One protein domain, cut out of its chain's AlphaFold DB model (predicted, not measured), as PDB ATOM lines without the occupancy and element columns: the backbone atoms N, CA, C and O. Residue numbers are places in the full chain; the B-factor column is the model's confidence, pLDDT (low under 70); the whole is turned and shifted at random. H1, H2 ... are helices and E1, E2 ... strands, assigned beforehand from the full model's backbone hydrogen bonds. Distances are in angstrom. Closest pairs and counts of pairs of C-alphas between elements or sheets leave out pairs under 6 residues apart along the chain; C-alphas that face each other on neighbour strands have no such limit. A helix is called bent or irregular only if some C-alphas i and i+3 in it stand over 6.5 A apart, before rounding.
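Overview. This is residues 63 to 187 and 218 to 226 of the 226 residues of an uncharacterized protein of Jaapia argillacea MUCL 33604 (UniProt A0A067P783). A gently twisted five-stranded sheet forms a wall, and a row of three helices, H1, H4 and H5, stands side by side off one face, loosely joined to it; no named helix covers the other face. H3 lies out beyond the edge strand E1, and residues 181 to 187 run away past the opposite end, giving the long axis. The 134 printed residues hold five named helices and five named strands, along the chain E1 H1 H2 E2 H3 H4 E3 H5 E4 E5; the sheet, in order E1 E2 E3 E4 E5, is mixed, and the class is mixed, helices and strands. The whole is compact, with a radius of gyration of the C-alphas of 14.5 A and spans of 46 by 33 by 25 A.

Along the chain. Find C-alpha 63 at (-43.303, -17.483, -27.008), where E1, residues 63 to 65, begins. Next come H1, residues 70 to 78, 11.7 A long, H2, residues 80 to 83, and E2, residues 88 to 91. Go on to H3, residues 102 to 111, 14.2 A, and H4, residues 120 to 131, 16.3 A. E3 is residues 138 to 141; H5, residues 157 to 169, is 20.2 A long and only just irregular, with C-alphas 157 and 160 6.8 A apart. E4, residues 175 to 180, is 16.3 A long, and E5, residues 219 to 224, ends at C-alpha 224 at (-28.791, -27.482, -17.817).

Arrangement. Look first at the parallel neighbours: N 63 and O 88 of E1 and E2 are 2.9 A apart, N 91 and O 140 of E2 and E3 2.8 A, and N 139 and O 175 of E3 and E4 2.9 A, each within hydrogen-bond range. E5 is antiparallel to E4, with N 223 and O 176 3.0 A apart. E1, H1 H2, E2; E2, H3 H4, E3; and E3, H5, E4 are strand-helix-strand units, parallel neighbour strands joined through helices, each with a right-handed crossover. H1 is only just on the sheet, with 5 pairs of C-alphas within 10 A, and only grazes it with residues 72 to 73; H2, H3, H4 and H5 are not on it. H1 touches H4, closest at the C-alphas of Ala 77 and Gly 129, 4.2 A, at a steep tilt of 41 degrees, the same way. H4 touches H5 at the C-alphas of Ala 131 and Phe 169, 5.5 A, at a shallow tilt of 16 degrees. H2 and H1 only just touch, with 3 pairs within 8 A, and only at the corner. H3 is close to H1 but not clearly touching, 6.8 A between the C-alphas of Ile 104 and Ile 72. In H1, H3 and H4 every O i to N i+4 pair is within hydrogen-bond range, in H5 6 of 9; H2 is too short for one.

Size, cuts and confidence. The C-alphas farthest apart, of Gln 110 and Asp 187, are 47.5 A apart. Residues 188 to 217 are not printed, and C-alphas 187 and 218 are 16.7 A apart across the cut. The link from E3 to H5 is long, 15 residues. The model's mean pLDDT over the printed part is 80.2; residues 143 to 158, 181 to 187 and 218 to 226 are under 70.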
ATOM      1  N   ILE A  63     -43.386 -18.652 -26.142       94.56
ATOM      2  CA  ILE A  63     -43.303 -17.483 -27.008       94.56
ATOM      3  C   ILE A  63     -42.131 -17.681 -27.948       94.56
ATOM      4  O   ILE A  63     -40.999 -17.907 -27.513       94.56
ATOM      5  N   ARG A  64     -42.415 -17.607 -29.250       93.44
ATOM      6  CA  ARG A  64     -41.387 -17.624 -30.293       93.44
ATOM      7  C   ARG A  64     -41.531 -16.375 -31.136       93.44
ATOM      8  O   ARG A  64     -42.490 -16.261 -31.902       93.44
ATOM      9  N   ALA A  65     -40.591 -15.457 -30.976       91.75
ATOM     10  CA  ALA A  65     -40.621 -14.160 -31.625       91.75
ATOM     11  C   ALA A  65     -39.196 -13.646 -31.878       91.75
ATOM     12  O   ALA A  65     -38.273 -14.045 -31.160       91.75
ATOM     13  N   PRO A  66     -39.009 -12.777 -32.883       89.56
ATOM     14  CA  PRO A  66     -37.771 -12.032 -33.015       89.56
ATOM     15  C   PRO A  66     -37.650 -11.013 -31.885       89.56
ATOM     16  O   PRO A  66     -38.652 -10.518 -31.361       89.56
ATOM     17  N   PHE A  67     -36.414 -10.710 -31.515       88.38
ATOM     18  CA  PHE A  67     -36.106  -9.752 -30.461       88.38
ATOM     19  C   PHE A  67     -36.649  -8.353 -30.796       88.38
ATOM     20  O   PHE A  67     -37.226  -7.700 -29.938       88.38
ATOM     21  N   GLU A  68     -36.608  -7.950 -32.065       88.50
ATOM     22  CA  GLU A  68     -37.029  -6.614 -32.516       88.50
ATOM     23  C   GLU A  68     -38.543  -6.410 -32.445       88.50
ATOM     24  O   GLU A  68     -39.033  -5.304 -32.641       88.50
ATOM     25  N   MET A  69     -39.320  -7.469 -32.216       90.38
ATOM     26  CA  MET A  69     -40.774  -7.393 -32.220       90.38
ATOM     27  C   MET A  69     -41.303  -6.766 -30.925       90.38
ATOM     28  O   MET A  69     -41.904  -7.449 -30.097       90.38
ATOM     29  N   SER A  70     -41.104  -5.460 -30.756       90.56
ATOM     30  CA  SER A  70     -41.458  -4.727 -29.535       90.56
ATOM     31  C   SER A  70     -42.910  -4.951 -29.119       90.56
ATOM     32  O   SER A  70     -43.170  -5.190 -27.949       90.56
ATOM     33  N   GLN A  71     -43.836  -5.056 -30.078       91.25
ATOM     34  CA  GLN A  71     -45.262  -5.312 -29.836       91.25
ATOM     35  C   GLN A  71     -45.545  -6.516 -28.924       91.25
ATOM     36  O   GLN A  71     -46.484  -6.476 -28.130       91.25
ATOM     37  N   ILE A  72     -44.792  -7.619 -29.053       93.00
ATOM     38  CA  ILE A  72     -45.000  -8.781 -28.175       93.00
ATOM     39  C   ILE A  72     -44.370  -8.543 -26.803       93.00
ATOM     40  O   ILE A  72     -44.957  -8.937 -25.798       93.00
ATOM     41  N   TRP A  73     -43.207  -7.901 -26.748       94.44
ATOM     42  CA  TRP A  73     -42.479  -7.696 -25.501       94.44
ATOM     43  C   TRP A  73     -43.128  -6.622 -24.627       94.44
ATOM     44  O   TRP A  73     -43.369  -6.887 -23.452       94.44
ATOM     45  N   GLU A  74     -43.549  -5.504 -25.220       94.25
ATOM     46  CA  GLU A  74     -44.380  -4.467 -24.590       94.25
ATOM     47  C   GLU A  74     -45.675  -5.067 -24.057       94.25
ATOM     48  O   GLU A  74     -46.008  -4.905 -22.890       94.25
ATOM     49  N   HIS A  75     -46.373  -5.870 -24.869       93.94
ATOM     50  CA  HIS A  75     -47.597  -6.526 -24.413       93.94
ATOM     51  C   HIS A  75     -47.361  -7.440 -23.207       93.94
ATOM     52  O   HIS A  75     -48.231  -7.561 -22.346       93.94
ATOM     53  N   ILE A  76     -46.211  -8.108 -23.126       95.31
ATOM     54  CA  ILE A  76     -45.875  -8.954 -21.975       95.31
ATOM     55  C   ILE A  76     -45.534  -8.101 -20.755       95.31
ATOM     56  O   ILE A  76     -46.031  -8.410 -19.670       95.31
ATOM     57  N   ALA A  77     -44.748  -7.038 -20.934       95.69
ATOM     58  CA  ALA A  77     -44.405  -6.085 -19.883       95.69
ATOM     59  C   ALA A  77     -45.667  -5.435 -19.283       95.69
ATOM     60  O   ALA A  77     -45.858  -5.431 -18.066       95.69
ATOM     61  N   ASP A  78     -46.596  -5.010 -20.140       96.06
ATOM     62  CA  ASP A  78     -47.863  -4.382 -19.754       96.06
ATOM     63  C   ASP A  78     -48.855  -5.358 -19.106       96.06
ATOM     64  O   ASP A  78     -49.803  -4.948 -18.430       96.06
ATOM     65  N   ASN A  79     -48.664  -6.670 -19.290       95.19
ATOM     66  CA  ASN A  79     -49.565  -7.697 -18.771       95.19
ATOM     67  C   ASN A  79     -48.833  -8.730 -17.890       95.19
ATOM     68  O   ASN A  79     -48.754  -9.910 -18.262       95.19
ATOM     69  N   PRO A  80     -48.417  -8.369 -16.655       93.12
ATOM     70  CA  PRO A  80     -47.673  -9.262 -15.757       93.12
ATOM     71  C   PRO A  80     -48.371 -10.598 -15.458       93.12
ATOM     72  O   PRO A  80     -47.731 -11.631 -15.257       93.12
ATOM     73  N   ILE A  81     -49.710 -10.613 -15.454       91.75
ATOM     74  CA  ILE A  81     -50.504 -11.840 -15.257       91.75
ATOM     75  C   ILE A  81     -50.274 -12.834 -16.406       91.75
ATOM     76  O   ILE A  81     -50.218 -14.043 -16.176       91.75
ATOM     77  N   LEU A  82     -50.138 -12.337 -17.637       92.81
ATOM     78  CA  LEU A  82     -49.839 -13.150 -18.814       92.81
ATOM     79  C   LEU A  82     -48.354 -13.514 -18.856       92.81
ATOM     80  O   LEU A  82     -48.032 -14.671 -19.121       92.81
ATOM     81  N   ALA A  83     -47.470 -12.580 -18.496       95.00
ATOM     82  CA  ALA A  83     -46.033 -12.823 -18.378       95.00
ATOM     83  C   ALA A  83     -45.721 -13.984 -17.420       95.00
ATOM     84  O   ALA A  83     -44.946 -14.884 -17.746       95.00
ATOM     85  N   ARG A  84     -46.435 -14.064 -16.287       93.25
ATOM     86  CA  ARG A  84     -46.333 -15.181 -15.333       93.25
ATOM     87  C   ARG A  84     -46.647 -16.548 -15.949       93.25
ATOM     88  O   ARG A  84     -46.228 -17.571 -15.404       93.25
ATOM     89  N   ARG A  85     -47.412 -16.611 -17.041       94.44
ATOM     90  CA  ARG A  85     -47.792 -17.869 -17.713       94.44
ATOM     91  C   ARG A  85     -46.717 -18.364 -18.677       94.44
ATOM     92  O   ARG A  85     -46.762 -19.533 -19.064       94.44
ATOM     93  N   VAL A  86     -45.742 -17.521 -19.008       96.19
ATOM     94  CA  VAL A  86     -44.626 -17.878 -19.877       96.19
ATOM     95  C   VAL A  86     -43.715 -18.882 -19.181       96.19
ATOM     96  O   VAL A  86     -43.375 -18.745 -18.006       96.19
ATOM     97  N   ARG A  87     -43.388 -19.959 -19.901       96.62
ATOM     98  CA  ARG A  87     -42.472 -21.019 -19.448       96.62
ATOM     99  C   ARG A  87     -41.290 -21.176 -20.379       96.62
ATOM    100  O   ARG A  87     -40.202 -21.514 -19.920       96.62
ATOM    101  N   LYS A  88     -41.495 -20.942 -21.674       96.31
ATOM    102  CA  LYS A  88     -40.458 -21.077 -22.691       96.31
ATOM    103  C   LYS A  88     -40.417 -19.824 -23.552       96.31
ATOM    104  O   LYS A  88     -41.443 -19.421 -24.097       96.31
ATOM    105  N   VAL A  89     -39.236 -19.242 -23.695       95.69
ATOM    106  CA  VAL A  89     -38.975 -18.159 -24.643       95.69
ATOM    107  C   VAL A  89     -37.957 -18.648 -25.648       95.69
ATOM    108  O   VAL A  89     -36.920 -19.200 -25.283       95.69
ATOM    109  N   ARG A  90     -38.263 -18.437 -26.924       93.31
ATOM    110  CA  ARG A  90     -37.338 -18.652 -28.024       93.31
ATOM    111  C   ARG A  90     -37.228 -17.372 -28.833       93.31
ATOM    112  O   ARG A  90     -38.138 -17.038 -29.591       93.31
ATOM    113  N   VAL A  91     -36.096 -16.701 -28.691       91.06
ATOM    114  CA  VAL A  91     -35.728 -15.577 -29.544       91.06
ATOM    115  C   VAL A  91     -35.223 -16.145 -30.867       91.06
ATOM    116  O   VAL A  91     -34.231 -16.877 -30.894       91.06
ATOM    117  N   THR A  92     -35.963 -15.890 -31.948       86.88
ATOM    118  CA  THR A  92     -35.703 -16.457 -33.281       86.88
ATOM    119  C   THR A  92     -36.097 -15.489 -34.392       86.88
ATOM    120  O   THR A  92     -37.165 -14.884 -34.348       86.88
ATOM    121  N   GLU A  93     -35.271 -15.406 -35.436       79.75
ATOM    122  CA  GLU A  93     -35.557 -14.610 -36.640       79.75
ATOM    123  C   GLU A  93     -36.570 -15.292 -37.570       79.75
ATOM    124  O   GLU A  93     -37.163 -14.659 -38.444       79.75
ATOM    125  N   ASP A  94     -36.767 -16.605 -37.401       79.50
ATOM    126  CA  ASP A  94     -37.655 -17.385 -38.255       79.50
ATOM    127  C   ASP A  94     -39.122 -16.996 -38.034       79.50
ATOM    128  O   ASP A  94     -39.822 -17.510 -37.154       79.50
ATOM    129  N   LEU A  95     -39.597 -16.105 -38.904       72.75
ATOM    130  CA  LEU A  95     -40.971 -15.627 -38.930       72.75
ATOM    131  C   LEU A  95     -41.999 -16.739 -39.201       72.75
ATOM    132  O   LEU A  95     -43.180 -16.535 -38.906       72.75
ATOM    133  N   SER A  96     -41.586 -17.881 -39.757       71.00
ATOM    134  CA  SER A  96     -42.454 -19.035 -40.013       71.00
ATOM    135  C   SER A  96     -42.593 -19.954 -38.795       71.00
ATOM    136  O   SER A  96     -43.634 -20.583 -38.619       71.00
ATOM    137  N   ALA A  97     -41.588 -19.974 -37.915       70.06
ATOM    138  CA  ALA A  97     -41.596 -20.730 -36.662       70.06
ATOM    139  C   ALA A  97     -42.209 -19.955 -35.483       70.06
ATOM    140  O   ALA A  97     -42.187 -20.446 -34.347       70.06
ATOM    141  N   ARG A  98     -42.737 -18.752 -35.738       74.81
ATOM    142  CA  ARG A  98     -43.361 -17.910 -34.718       74.81
ATOM    143  C   ARG A  98     -44.561 -18.602 -34.089       74.81
ATOM    144  O   ARG A  98     -45.388 -19.212 -34.759       74.81
ATOM    145  N   ALA A  99     -44.641 -18.456 -32.778       81.75
ATOM    146  CA  ALA A  99     -45.765 -18.862 -31.963       81.75
ATOM    147  C   ALA A  99     -46.096 -17.640 -31.116       81.75
ATOM    148  O   ALA A  99     -45.478 -17.405 -30.076       81.75
ATOM    149  N   LEU A 100     -46.980 -16.807 -31.658       84.94
ATOM    150  CA  LEU A 100     -47.425 -15.585 -31.014       84.94
ATOM    151  C   LEU A 100     -48.781 -15.837 -30.366       84.94
ATOM    152  O   LEU A 100     -49.597 -16.587 -30.912       84.94
ATOM    153  N   PRO A 101     -49.071 -15.174 -29.240       86.62
ATOM    154  CA  PRO A 101     -50.410 -15.196 -28.709       86.62
ATOM    155  C   PRO A 101     -51.428 -14.670 -29.708       86.62
ATOM    156  O   PRO A 101     -51.204 -13.648 -30.362       86.62
ATOM    157  N   TRP A 102     -52.582 -15.334 -29.784       86.00
ATOM    158  CA  TRP A 102     -53.633 -14.993 -30.739       86.00
ATOM    159  C   TRP A 102     -54.049 -13.513 -30.689       86.00
ATOM    160  O   TRP A 102     -54.392 -12.924 -31.715       86.00
ATOM    161  N   THR A 103     -54.011 -12.890 -29.507       84.31
ATOM    162  CA  THR A 103     -54.296 -11.456 -29.334       84.31
ATOM    163  C   THR A 103     -53.358 -10.585 -30.171       84.31
ATOM    164  O   THR A 103     -53.821  -9.678 -30.862       84.31
ATOM    165  N   ILE A 104     -52.065 -10.908 -30.169       86.25
ATOM    166  CA  ILE A 104     -51.032 -10.190 -30.917       86.25
ATOM    167  C   ILE A 104     -51.129 -10.505 -32.404       86.25
ATOM    168  O   ILE A 104     -51.153  -9.588 -33.223       86.25
ATOM    169  N   GLU A 105     -51.301 -11.779 -32.770       84.94
ATOM    170  CA  GLU A 105     -51.515 -12.147 -34.176       84.94
ATOM    171  C   GLU A 105     -52.712 -11.419 -34.787       84.94
ATOM    172  O   GLU A 105     -52.658 -10.967 -35.931       84.94
ATOM    173  N   ARG A 106     -53.806 -11.291 -34.031       85.94
ATOM    174  CA  ARG A 106     -54.996 -10.569 -34.475       85.94
ATOM    175  C   ARG A 106     -54.698  -9.087 -34.696       85.94
ATOM    176  O   ARG A 106     -55.123  -8.565 -35.724       85.94
ATOM    177  N   GLY A 107     -53.980  -8.438 -33.779       83.06
ATOM    178  CA  GLY A 107     -53.575  -7.036 -33.922       83.06
ATOM    179  C   GLY A 107     -52.735  -6.809 -35.182       83.06
ATOM    180  O   GLY A 107     -53.056  -5.950 -36.001       83.06
ATOM    181  N   ILE A 108     -51.745  -7.674 -35.414       84.19
ATOM    182  CA  ILE A 108     -50.884  -7.629 -36.607       84.19
ATOM    183  C   ILE A 108     -51.695  -7.836 -37.883       84.19
ATOM    184  O   ILE A 108     -51.506  -7.117 -38.859       84.19
ATOM    185  N   ARG A 109     -52.627  -8.797 -37.893       84.94
ATOM    186  CA  ARG A 109     -53.502  -9.035 -39.052       84.94
ATOM    187  C   ARG A 109     -54.393  -7.835 -39.369       84.94
ATOM    188  O   ARG A 109     -54.698  -7.623 -40.537       84.94
ATOM    189  N   GLN A 110     -54.824  -7.081 -38.359       84.75
ATOM    190  CA  GLN A 110     -55.660  -5.890 -38.537       84.75
ATOM    191  C   GLN A 110     -54.853  -4.678 -39.010       84.75
ATOM    192  O   GLN A 110     -55.307  -3.961 -39.896       84.75
ATOM    193  N   SER A 111     -53.655  -4.475 -38.457       84.56
ATOM    194  CA  SER A 111     -52.730  -3.410 -38.871       84.56
ATOM    195  C   SER A 111     -52.081  -3.696 -40.237       84.56
ATOM    196  O   SER A 111     -51.759  -2.788 -41.002       84.56
ATOM    197  N   GLY A 112     -51.901  -4.975 -40.573       80.19
ATOM    198  CA  GLY A 112     -51.191  -5.426 -41.770       80.19
ATOM    199  C   GLY A 112     -49.671  -5.255 -41.687       80.19
ATOM    200  O   GLY A 112     -48.987  -5.432 -42.696       80.19
ATOM    201  N   ARG A 113     -49.127  -4.900 -40.516       80.94
ATOM    202  CA  ARG A 113     -47.700  -4.633 -40.302       80.94
ATOM    203  C   ARG A 113     -47.209  -5.272 -39.007       80.94
ATOM    204  O   ARG A 113     -47.922  -5.288 -38.009       80.94
ATOM    205  N   ILE A 114     -45.989  -5.801 -39.060       80.94
ATOM    206  CA  ILE A 114     -45.199  -6.167 -37.883       80.94
ATOM    207  C   ILE A 114     -44.292  -4.975 -37.624       80.94
ATOM    208  O   ILE A 114     -43.537  -4.587 -38.519       80.94
ATOM    209  N   GLU A 115     -44.394  -4.390 -36.441       80.38
ATOM    210  CA  GLU A 115     -43.483  -3.333 -36.020       80.38
ATOM    211  C   GLU A 115     -42.244  -4.004 -35.433       80.38
ATOM    212  O   GLU A 115     -42.332  -4.802 -34.498       80.38
ATOM    213  N   LEU A 116     -41.110  -3.753 -36.083       83.88
ATOM    214  CA  LEU A 116     -39.800  -4.158 -35.607       83.88
ATOM    215  C   LEU A 116     -39.120  -2.881 -35.125       83.88
ATOM    216  O   LEU A 116     -38.860  -1.991 -35.936       83.88
ATOM    217  N   ALA A 117     -38.913  -2.774 -33.820       81.31
ATOM    218  CA  ALA A 117     -38.163  -1.685 -33.223       81.31
ATOM    219  C   ALA A 117     -36.671  -1.852 -33.537       81.31
ATOM    220  O   ALA A 117     -36.166  -2.967 -33.687       81.31
ATOM    221  N   GLU A 118     -35.961  -0.734 -33.647       79.56
ATOM    222  CA  GLU A 118     -34.522  -0.719 -33.894       79.56
ATOM    223  C   GLU A 118     -33.782  -0.191 -32.663       79.56
ATOM    224  O   GLU A 118     -34.233   0.744 -32.005       79.56
ATOM    225  N   GLY A 119     -32.613  -0.769 -32.377       79.19
ATOM    226  CA  GLY A 119     -31.714  -0.268 -31.335       79.19
ATOM    227  C   GLY A 119     -32.298  -0.356 -29.924       79.19
ATOM    228  O   GLY A 119     -32.918  -1.356 -29.567       79.19
ATOM    229  N   ASP A 120     -32.071   0.697 -29.145       79.12
ATOM    230  CA  ASP A 120     -32.311   0.743 -27.699       79.12
ATOM    231  C   ASP A 120     -33.795   0.575 -27.323       79.12
ATOM    232  O   ASP A 120     -34.111   0.029 -26.269       79.12
ATOM    233  N   GLU A 121     -34.728   0.988 -28.192       81.38
ATOM    234  CA  GLU A 121     -36.169   0.807 -27.951       81.38
ATOM    235  C   GLU A 121     -36.563  -0.678 -27.952       81.38
ATOM    236  O   GLU A 121     -37.356  -1.116 -27.118       81.38
ATOM    237  N   ALA A 122     -35.977  -1.479 -28.851       84.75
ATOM    238  CA  ALA A 122     -36.199  -2.923 -28.870       84.75
ATOM    239  C   ALA A 122     -35.610  -3.598 -27.620       84.75
ATOM    240  O   ALA A 122     -36.221  -4.518 -27.076       84.75
ATOM    241  N   GLU A 123     -34.444  -3.122 -27.167       87.56
ATOM    242  CA  GLU A 123     -33.750  -3.602 -25.964       87.56
ATOM    243  C   GLU A 123     -34.590  -3.363 -24.712       87.56
ATOM    244  O   GLU A 123     -34.907  -4.329 -24.016       87.56
ATOM    245  N   GLY A 124     -35.057  -2.132 -24.492       89.75
ATOM    246  CA  GLY A 124     -35.895  -1.796 -23.341       89.75
ATOM    247  C   GLY A 124     -37.161  -2.651 -23.261       89.75
ATOM    248  O   GLY A 124     -37.377  -3.354 -22.273       89.75
ATOM    249  N   SER A 125     -37.954  -2.683 -24.339       92.00
ATOM    250  CA  SER A 125     -39.200  -3.457 -24.368       92.00
ATOM    251  C   SER A 125     -38.964  -4.956 -24.154       92.00
ATOM    252  O   SER A 125     -39.732  -5.614 -23.446       92.00
ATOM    253  N   PHE A 126     -37.898  -5.515 -24.737       93.38
ATOM    254  CA  PHE A 126     -37.529  -6.914 -24.527       93.38
ATOM    255  C   PHE A 126     -37.138  -7.202 -23.076       93.38
ATOM    256  O   PHE A 126     -37.603  -8.196 -22.512       93.38
ATOM    257  N   PHE A 127     -36.306  -6.355 -22.471       93.44
ATOM    258  CA  PHE A 127     -35.847  -6.511 -21.094       93.44
ATOM    259  C   PHE A 127     -36.992  -6.398 -20.091       93.44
ATOM    260  O   PHE A 127     -37.123  -7.272 -19.232       93.44
ATOM    261  N   ASP A 128     -37.877  -5.420 -20.260       94.38
ATOM    262  CA  ASP A 128     -39.067  -5.257 -19.421       94.38
ATOM    263  C   ASP A 128     -40.008  -6.466 -19.536       94.38
ATOM    264  O   ASP A 128     -40.513  -7.005 -18.538       94.38
ATOM    265  N   GLY A 129     -40.195  -6.958 -20.764       95.56
ATOM    266  CA  GLY A 129     -40.951  -8.175 -21.025       95.56
ATOM    267  C   GLY A 129     -40.323  -9.385 -20.332       95.56
ATOM    268  O   GLY A 129     -41.019 -10.123 -19.632       95.56
ATOM    269  N   LEU A 130     -39.013  -9.585 -20.494       95.50
ATOM    270  CA  LEU A 130     -38.275 -10.715 -19.929       95.50
ATOM    271  C   LEU A 130     -38.272 -10.691 -18.394       95.50
ATOM    272  O   LEU A 130     -38.537 -11.723 -17.775       95.50
ATOM    273  N   ALA A 131     -38.065  -9.524 -17.781       95.75
ATOM    274  CA  ALA A 131     -38.103  -9.337 -16.329       95.75
ATOM    275  C   ALA A 131     -39.481  -9.671 -15.730       95.75
ATOM    276  O   ALA A 131     -39.590 -10.136 -14.594       95.75
ATOM    277  N   SER A 132     -40.550  -9.522 -16.516       96.62
ATOM    278  CA  SER A 132     -41.912  -9.882 -16.107       96.62
ATOM    279  C   SER A 132     -42.168 -11.404 -16.106       96.62
ATOM    280  O   SER A 132     -43.155 -11.877 -15.531       96.62
ATOM    281  N   MET A 133     -41.287 -12.209 -16.710       96.00
ATOM    282  CA  MET A 133     -41.436 -13.665 -16.860       96.00
ATOM    283  C   MET A 133     -40.761 -14.451 -15.730       96.00
ATOM    284  O   MET A 133     -39.960 -15.358 -15.956       96.00
ATOM    285  N   PHE A 134     -41.125 -14.182 -14.480       95.38
ATOM    286  CA  PHE A 134     -40.427 -14.781 -13.332       95.38
ATOM    287  C   PHE A 134     -40.560 -16.307 -13.177       95.38
ATOM    288  O   PHE A 134     -39.904 -16.934 -12.346       95.38
ATOM    289  N   ARG A 135     -41.434 -16.928 -13.974       95.44
ATOM    290  CA  ARG A 135     -41.639 -18.383 -14.022       95.44
ATOM    291  C   ARG A 135     -41.048 -19.026 -15.270       95.44
ATOM    292  O   ARG A 135     -41.428 -20.146 -15.611       95.44
ATOM    293  N   LEU A 136     -40.165 -18.321 -15.966       96.88
ATOM    294  CA  LEU A 136     -39.467 -18.843 -17.124       96.88
ATOM    295  C   LEU A 136     -38.650 -20.084 -16.737       96.88
ATOM    296  O   LEU A 136     -37.917 -20.073 -15.755       96.88
ATOM    297  N   VAL A 137     -38.795 -21.156 -17.514       96.69
ATOM    298  CA  VAL A 137     -38.127 -22.452 -17.307       96.69
ATOM    299  C   VAL A 137     -37.093 -22.714 -18.393       96.69
ATOM    300  O   VAL A 137     -36.058 -23.329 -18.132       96.69
ATOM    301  N   SER A 138     -37.360 -22.253 -19.613       96.19
ATOM    302  CA  SER A 138     -36.459 -22.410 -20.746       96.19
ATOM    303  C   SER A 138     -36.300 -21.104 -21.505       96.19
ATOM    304  O   SER A 138     -37.287 -20.486 -21.905       96.19
ATOM    305  N   PHE A 139     -35.051 -20.729 -21.742       95.44
ATOM    306  CA  PHE A 139     -34.686 -19.621 -22.603       95.44
ATOM    307  C   PHE A 139     -33.783 -20.135 -23.715       95.44
ATOM    308  O   PHE A 139     -32.775 -20.796 -23.463       95.44
ATOM    309  N   HIS A 140     -34.171 -19.842 -24.949       92.12
ATOM    310  CA  HIS A 140     -33.401 -20.157 -26.134       92.12
ATOM    311  C   HIS A 140     -33.159 -18.883 -26.931       92.12
ATOM    312  O   HIS A 140     -34.110 -18.234 -27.370       92.12
ATOM    313  N   TRP A 141     -31.899 -18.588 -27.210       88.56
ATOM    314  CA  TRP A 141     -31.497 -17.519 -28.109       88.56
ATOM    315  C   TRP A 141     -30.726 -18.100 -29.283       88.56
ATOM    316  O   TRP A 141     -29.704 -18.751 -29.088       88.56
ATOM    317  N   GLY A 142     -31.193 -17.867 -30.506       81.94
ATOM    318  CA  GLY A 142     -30.423 -18.210 -31.697       81.94
ATOM    319  C   GLY A 142     -31.283 -18.496 -32.916       81.94
ATOM    320  O   GLY A 142     -32.454 -18.869 -32.803       81.94
ATOM    321  N   SER A 143     -30.687 -18.349 -34.098       69.50
ATOM    322  CA  SER A 143     -31.345 -18.689 -35.358       69.50
ATOM    323  C   SER A 143     -31.111 -20.160 -35.716       69.50
ATOM    324  O   SER A 143     -29.960 -20.584 -35.849       69.50
ATOM    325  N   PRO A 144     -32.171 -20.953 -35.954       59.88
ATOM    326  CA  PRO A 144     -32.021 -22.283 -36.537       59.88
ATOM    327  C   PRO A 144     -31.690 -22.231 -38.041       59.88
ATOM    328  O   PRO A 144     -31.300 -23.247 -38.619       59.88
ATOM    329  N   VAL A 145     -31.852 -21.074 -38.698       59.53
ATOM    330  CA  VAL A 145     -31.812 -20.947 -40.159       59.53
ATOM    331  C   VAL A 145     -30.567 -20.177 -40.600       59.53
ATOM    332  O   VAL A 145     -30.490 -18.965 -40.455       59.53
ATOM    333  N   ARG A 146     -29.639 -20.925 -41.215       55.28
ATOM    334  CA  ARG A 146     -28.417 -20.492 -41.928       55.28
ATOM    335  C   ARG A 146     -27.362 -19.777 -41.070       55.28
ATOM    336  O   ARG A 146     -27.517 -18.637 -40.659       55.28
ATOM    337  N   ARG A 147     -26.214 -20.454 -40.929       54.09
ATOM    338  CA  ARG A 147     -25.011 -20.035 -40.177       54.09
ATOM    339  C   ARG A 147     -24.408 -18.691 -40.610       54.09
ATOM    340  O   ARG A 147     -23.580 -18.155 -39.887       54.09
ATOM    341  N   ASP A 148     -24.840 -18.156 -41.748       56.16
ATOM    342  CA  ASP A 148     -24.199 -17.018 -42.405       56.16
ATOM    343  C   ASP A 148     -25.053 -15.738 -42.341       56.16
ATOM    344  O   ASP A 148     -24.647 -14.712 -42.881       56.16
ATOM    345  N   SER A 149     -26.253 -15.784 -41.739       54.81
ATOM    346  CA  SER A 149     -27.194 -14.655 -41.780       54.81
ATOM    347  C   SER A 149     -27.918 -14.347 -40.473       54.81
ATOM    348  O   SER A 149     -28.952 -13.686 -40.542       54.81
ATOM    349  N   CYS A 150     -27.420 -14.796 -39.314       55.41
ATOM    350  CA  CYS A 150     -27.908 -14.253 -38.043       55.41
ATOM    351  C   CYS A 150     -27.635 -12.748 -38.056       55.41
ATOM    352  O   CYS A 150     -26.479 -12.327 -37.984       55.41
ATOM    353  N   ARG A 151     -28.686 -11.936 -38.201       62.00
ATOM    354  CA  ARG A 151     -28.574 -10.479 -38.077       62.00
ATOM    355  C   ARG A 151     -28.258 -10.089 -36.641       62.00
ATOM    356  O   ARG A 151     -27.692  -9.021 -36.419       62.00
ATOM    357  N   TYR A 152     -28.587 -10.963 -35.695       64.00
ATOM    358  CA  TYR A 152     -28.459 -10.688 -34.274       64.00
ATOM    359  C   TYR A 152     -27.346 -11.530 -33.681       64.00
ATOM    360  O   TYR A 152     -27.547 -12.674 -33.275       64.00
ATOM    361  N   THR A 153     -26.156 -10.938 -33.644       63.59
ATOM    362  CA  THR A 153     -25.099 -11.439 -32.778       63.59
ATOM    363  C   THR A 153     -25.397 -11.002 -31.352       63.59
ATOM    364  O   THR A 153     -25.537  -9.804 -31.111       63.59
ATOM    365  N   PHE A 154     -25.390 -11.938 -30.407       65.00
ATOM    366  CA  PHE A 154     -25.437 -11.768 -28.946       65.00
ATOM    367  C   PHE A 154     -24.234 -10.956 -28.394       65.00
ATOM    368  O   PHE A 154     -23.957 -10.948 -27.201       65.00
ATOM    369  N   ASN A 155     -23.487 -10.267 -29.262       59.44
ATOM    370  CA  ASN A 155     -22.260  -9.524 -28.983       59.44
ATOM    371  C   ASN A 155     -22.451  -7.990 -29.018       59.44
ATOM    372  O   ASN A 155     -21.486  -7.255 -29.203       59.44
ATOM    373  N   ARG A 156     -23.684  -7.479 -28.900       63.62
ATOM    374  CA  ARG A 156     -23.888  -6.061 -28.554       63.62
ATOM    375  C   ARG A 156     -23.673  -5.853 -27.057       63.62
ATOM    376  O   ARG A 156     -24.042  -6.706 -26.255       63.62
ATOM    377  N   ASP A 157     -23.114  -4.700 -26.697       58.03
ATOM    378  CA  ASP A 157     -22.768  -4.332 -25.318       58.03
ATOM    379  C   ASP A 157     -23.960  -4.386 -24.330       58.03
ATOM    380  O   ASP A 157     -23.735  -4.498 -23.129       58.03
ATOM    381  N   GLY A 158     -25.212  -4.383 -24.810       62.84
ATOM    382  CA  GLY A 158     -26.423  -4.489 -23.981       62.84
ATOM    383  C   GLY A 158     -26.780  -5.903 -23.493       62.84
ATOM    384  O   GLY A 158     -27.611  -6.054 -22.603       62.84
ATOM    385  N   TYR A 159     -26.167  -6.976 -24.010       73.12
ATOM    386  CA  TYR A 159     -26.582  -8.343 -23.639       73.12
ATOM    387  C   TYR A 159     -26.087  -8.818 -22.265       73.12
ATOM    388  O   TYR A 159     -26.579  -9.835 -21.768       73.12
ATOM    389  N   ASP A 160     -25.178  -8.083 -21.616       78.12
ATOM    390  CA  ASP A 160     -24.844  -8.304 -20.201       78.12
ATOM    391  C   ASP A 160     -26.094  -8.137 -19.308       78.12
ATOM    392  O   ASP A 160     -26.250  -8.840 -18.306       78.12
ATOM    393  N   GLU A 161     -27.043  -7.294 -19.726       85.69
ATOM    394  CA  GLU A 161     -28.309  -7.070 -19.024       85.69
ATOM    395  C   GLU A 161     -29.240  -8.281 -19.107       85.69
ATOM    396  O   GLU A 161     -29.905  -8.596 -18.124       85.69
ATOM    397  N   VAL A 162     -29.224  -9.046 -20.210       89.25
ATOM    398  CA  VAL A 162     -29.999 -10.300 -20.315       89.25
ATOM    399  C   VAL A 162     -29.598 -11.264 -19.208       89.25
ATOM    400  O   VAL A 162     -30.456 -11.887 -18.587       89.25
ATOM    401  N   TRP A 163     -28.298 -11.384 -18.936       88.31
ATOM    402  CA  TRP A 163     -27.804 -12.253 -17.872       88.31
ATOM    403  C   TRP A 163     -28.234 -11.770 -16.497       88.31
ATOM    404  O   TRP A 163     -28.675 -12.591 -15.696       88.31
ATOM    405  N   GLY A 164     -28.140 -10.460 -16.248       89.75
ATOM    406  CA  GLY A 164     -28.650  -9.849 -15.021       89.75
ATOM    407  C   GLY A 164     -30.135 -10.144 -14.836       89.75
ATOM    408  O   GLY A 164     -30.540 -10.656 -13.800       89.75
ATOM    409  N   ILE A 165     -30.937  -9.950 -15.884       93.50
ATOM    410  CA  ILE A 165     -32.383 -10.162 -15.828       93.50
ATOM    411  C   ILE A 165     -32.728 -11.633 -15.590       93.50
ATOM    412  O   ILE A 165     -33.542 -11.949 -14.725       93.50
ATOM    413  N   LEU A 166     -32.110 -12.554 -16.332       93.19
ATOM    414  CA  LEU A 166     -32.352 -13.985 -16.151       93.19
ATOM    415  C   LEU A 166     -31.933 -14.454 -14.749       93.19
ATOM    416  O   LEU A 166     -32.623 -15.284 -14.160       93.19
ATOM    417  N   ALA A 167     -30.834 -13.922 -14.210       91.31
ATOM    418  CA  ALA A 167     -30.360 -14.250 -12.869       91.31
ATOM    419  C   ALA A 167     -31.285 -13.700 -11.773       91.31
ATOM    420  O   ALA A 167     -31.642 -14.431 -10.849       91.31
ATOM    421  N   ASP A 168     -31.687 -12.436 -11.893       93.56
ATOM    422  CA  ASP A 168     -32.413 -11.719 -10.845       93.56
ATOM    423  C   ASP A 168     -33.917 -12.010 -10.877       93.56
ATOM    424  O   ASP A 168     -34.556 -12.132  -9.829       93.56
ATOM    425  N   PHE A 169     -34.496 -12.158 -12.072       94.25
ATOM    426  CA  PHE A 169     -35.944 -12.261 -12.252       94.25
ATOM    427  C   PHE A 169     -36.423 -13.658 -12.623       94.25
ATOM    428  O   PHE A 169     -37.587 -13.951 -12.371       94.25
ATOM    429  N   CYS A 170     -35.580 -14.553 -13.155       94.38
ATOM    430  CA  CYS A 170     -35.994 -15.894 -13.594       94.38
ATOM    431  C   CYS A 170     -35.393 -17.029 -12.735       94.38
ATOM    432  O   CYS A 170     -34.708 -17.908 -13.265       94.38
ATOM    433  N   PRO A 171     -35.706 -17.117 -11.425       94.31
ATOM    434  CA  PRO A 171     -35.119 -18.123 -10.532       94.31
ATOM    435  C   PRO A 171     -35.522 -19.568 -10.875       94.31
ATOM    436  O   PRO A 171     -34.908 -20.517 -10.397       94.31
ATOM    437  N   GLY A 172     -36.579 -19.751 -11.675       91.88
ATOM    438  CA  GLY A 172     -37.055 -21.058 -12.135       91.88
ATOM    439  C   GLY A 172     -36.398 -21.567 -13.422       91.88
ATOM    440  O   GLY A 172     -36.814 -22.618 -13.919       91.88
ATOM    441  N   LEU A 173     -35.425 -20.838 -13.979       95.38
ATOM    442  CA  LEU A 173     -34.791 -21.176 -15.248       95.38
ATOM    443  C   LEU A 173     -33.952 -22.456 -15.110       95.38
ATOM    444  O   LEU A 173     -33.019 -22.522 -14.318       95.38
ATOM    445  N   LYS A 174     -34.276 -23.479 -15.907       94.88
ATOM    446  CA  LYS A 174     -33.593 -24.789 -15.910       94.88
ATOM    447  C   LYS A 174     -32.783 -25.018 -17.177       94.88
ATOM    448  O   LYS A 174     -31.736 -25.664 -17.151       94.88
ATOM    449  N   HIS A 175     -33.292 -24.514 -18.296       94.31
ATOM    450  CA  HIS A 175     -32.715 -24.731 -19.613       94.31
ATOM    451  C   HIS A 175     -32.332 -23.400 -20.229       94.31
ATOM    452  O   HIS A 175     -33.198 -22.571 -20.513       94.31
ATOM    453  N   LEU A 176     -31.042 -23.233 -20.474       93.00
ATOM    454  CA  LEU A 176     -30.524 -22.073 -21.165       93.00
ATOM    455  C   LEU A 176     -29.684 -22.528 -22.352       93.00
ATOM    456  O   LEU A 176     -28.682 -23.231 -22.190       93.00
ATOM    457  N   GLU A 177     -30.117 -22.118 -23.538       90.00
ATOM    458  CA  GLU A 177     -29.446 -22.403 -24.798       90.00
ATOM    459  C   GLU A 177     -29.202 -21.098 -25.544       90.00
ATOM    460  O   GLU A 177     -30.137 -20.365 -25.862       90.00
ATOM    461  N   ILE A 178     -27.934 -20.807 -25.819       86.06
ATOM    462  CA  ILE A 178     -27.541 -19.649 -26.615       86.06
ATOM    463  C   ILE A 178     -26.666 -20.150 -27.752       86.06
ATOM    464  O   ILE A 178     -25.574 -20.688 -27.542       86.06
ATOM    465  N   SER A 179     -27.188 -19.978 -28.957       80.12
ATOM    466  CA  SER A 179     -26.530 -20.270 -30.217       80.12
ATOM    467  C   SER A 179     -26.281 -18.954 -30.930       80.12
ATOM    468  O   SER A 179     -27.213 -18.336 -31.445       80.12
ATOM    469  N   ASP A 180     -25.019 -18.537 -30.958       71.94
ATOM    470  CA  ASP A 180     -24.627 -17.295 -31.603       71.94
ATOM    471  C   ASP A 180     -23.366 -17.446 -32.463       71.94
ATOM    472  O   ASP A 180     -22.474 -18.260 -32.188       71.94
ATOM    473  N   VAL A 181     -23.297 -16.637 -33.519       62.47
ATOM    474  CA  VAL A 181     -22.096 -16.460 -34.326       62.47
ATOM    475  C   VAL A 181     -21.196 -15.495 -33.572       62.47
ATOM    476  O   VAL A 181     -21.331 -14.277 -33.651       62.47
ATOM    477  N   VAL A 182     -20.252 -16.058 -32.826       56.31
ATOM    478  CA  VAL A 182     -19.246 -15.262 -32.133       56.31
ATOM    479  C   VAL A 182     -18.302 -14.694 -33.182       56.31
ATOM    480  O   VAL A 182     -17.318 -15.322 -33.579       56.31
ATOM    481  N   ASN A 183     -18.598 -13.485 -33.648       52.34
ATOM    482  CA  ASN A 183     -17.563 -12.640 -34.216       52.34
ATOM    483  C   ASN A 183     -16.559 -12.422 -33.092       52.34
ATOM    484  O   ASN A 183     -16.924 -11.838 -32.075       52.34
ATOM    485  N   VAL A 184     -15.369 -13.014 -33.252       48.38
ATOM    486  CA  VAL A 184     -14.250 -13.047 -32.300       48.38
ATOM    487  C   VAL A 184     -14.317 -11.842 -31.366       48.38
ATOM    488  O   VAL A 184     -14.078 -10.711 -31.789       48.38
ATOM    489  N   LEU A 185     -14.744 -12.106 -30.127       49.41
ATOM    490  CA  LEU A 185     -14.848 -11.115 -29.062       49.41
ATOM    491  C   LEU A 185     -13.541 -10.319 -29.010       49.41
ATOM    492  O   LEU A 185     -12.462 -10.908 -29.092       49.41
ATOM    493  N   SER A 186     -13.625  -8.998 -28.860       53.09
ATOM    494  CA  SER A 186     -12.458  -8.234 -28.429       53.09
ATOM    495  C   SER A 186     -12.010  -8.770 -27.062       53.09
ATOM    496  O   SER A 186     -12.849  -9.177 -26.252       53.09
ATOM    497  N   ASP A 187     -10.703  -8.783 -26.785       52.91
ATOM    498  CA  ASP A 187     -10.154  -9.331 -25.531       52.91
ATOM    499  C   ASP A 187     -10.835  -8.735 -24.275       52.91
ATOM    500  O   ASP A 187     -11.044  -9.429 -23.280       52.91
ATOM    501  N   PRO A 218     -18.327 -21.000 -33.904       40.97
ATOM    502  CA  PRO A 218     -19.541 -20.934 -33.099       40.97
ATOM    503  C   PRO A 218     -19.243 -21.358 -31.653       40.97
ATOM    504  O   PRO A 218     -18.625 -22.401 -31.423       40.97
ATOM    505  N   LEU A 219     -19.718 -20.585 -30.673       43.03
ATOM    506  CA  LEU A 219     -19.830 -21.055 -29.291       43.03
ATOM    507  C   LEU A 219     -21.247 -21.584 -29.097       43.03
ATOM    508  O   LEU A 219     -22.212 -20.833 -29.167       43.03
ATOM    509  N   HIS A 220     -21.361 -22.884 -28.843       42.38
ATOM    510  CA  HIS A 220     -22.604 -23.485 -28.389       42.38
ATOM    511  C   HIS A 220     -22.560 -23.559 -26.867       42.38
ATOM    512  O   HIS A 220     -21.789 -24.337 -26.299       42.38
ATOM    513  N   ILE A 221     -23.363 -22.731 -26.201       48.97
ATOM    514  CA  ILE A 221     -23.508 -22.789 -24.749       48.97
ATOM    515  C   ILE A 221     -24.869 -23.394 -24.472       48.97
ATOM    516  O   ILE A 221     -25.901 -22.735 -24.566       48.97
ATOM    517  N   SER A 222     -24.844 -24.683 -24.151       37.78
ATOM    518  CA  SER A 222     -25.984 -25.379 -23.580       37.78
ATOM    519  C   SER A 222     -25.661 -25.646 -22.124       37.78
ATOM    520  O   SER A 222     -24.675 -26.311 -21.803       37.78
ATOM    521  N   SER A 223     -26.470 -25.076 -21.242       39.47
ATOM    522  CA  SER A 223     -26.390 -25.344 -19.815       39.47
ATOM    523  C   SER A 223     -27.734 -25.876 -19.340       39.47
ATOM    524  O   SER A 223     -28.791 -25.317 -19.638       39.47
ATOM    525  N   THR A 224     -27.680 -27.002 -18.636       35.78
ATOM    526  CA  THR A 224     -28.791 -27.482 -17.817       35.78
ATOM    527  C   THR A 224     -28.416 -27.144 -16.386       35.78
ATOM    528  O   THR A 224     -27.404 -27.640 -15.892       35.78
ATOM    529  N   LEU A 225     -29.175 -26.249 -15.761       35.50
ATOM    530  CA  LEU A 225     -28.987 -25.905 -14.356       35.50
ATOM    531  C   LEU A 225     -29.619 -27.035 -13.536       35.50
ATOM    532  O   LEU A 225     -30.808 -27.316 -13.698       35.50
ATOM    533  N   CYS A 226     -28.793 -27.749 -12.766       32.06
ATOM    534  CA  CYS A 226     -29.225 -28.827 -11.873       32.06
ATOM    535  C   CYS A 226     -29.810 -28.280 -10.573       32.06
ATOM    536  O   CYS A 226     -29.193 -27.351 -10.008       32.06
TER     537      CYS A 226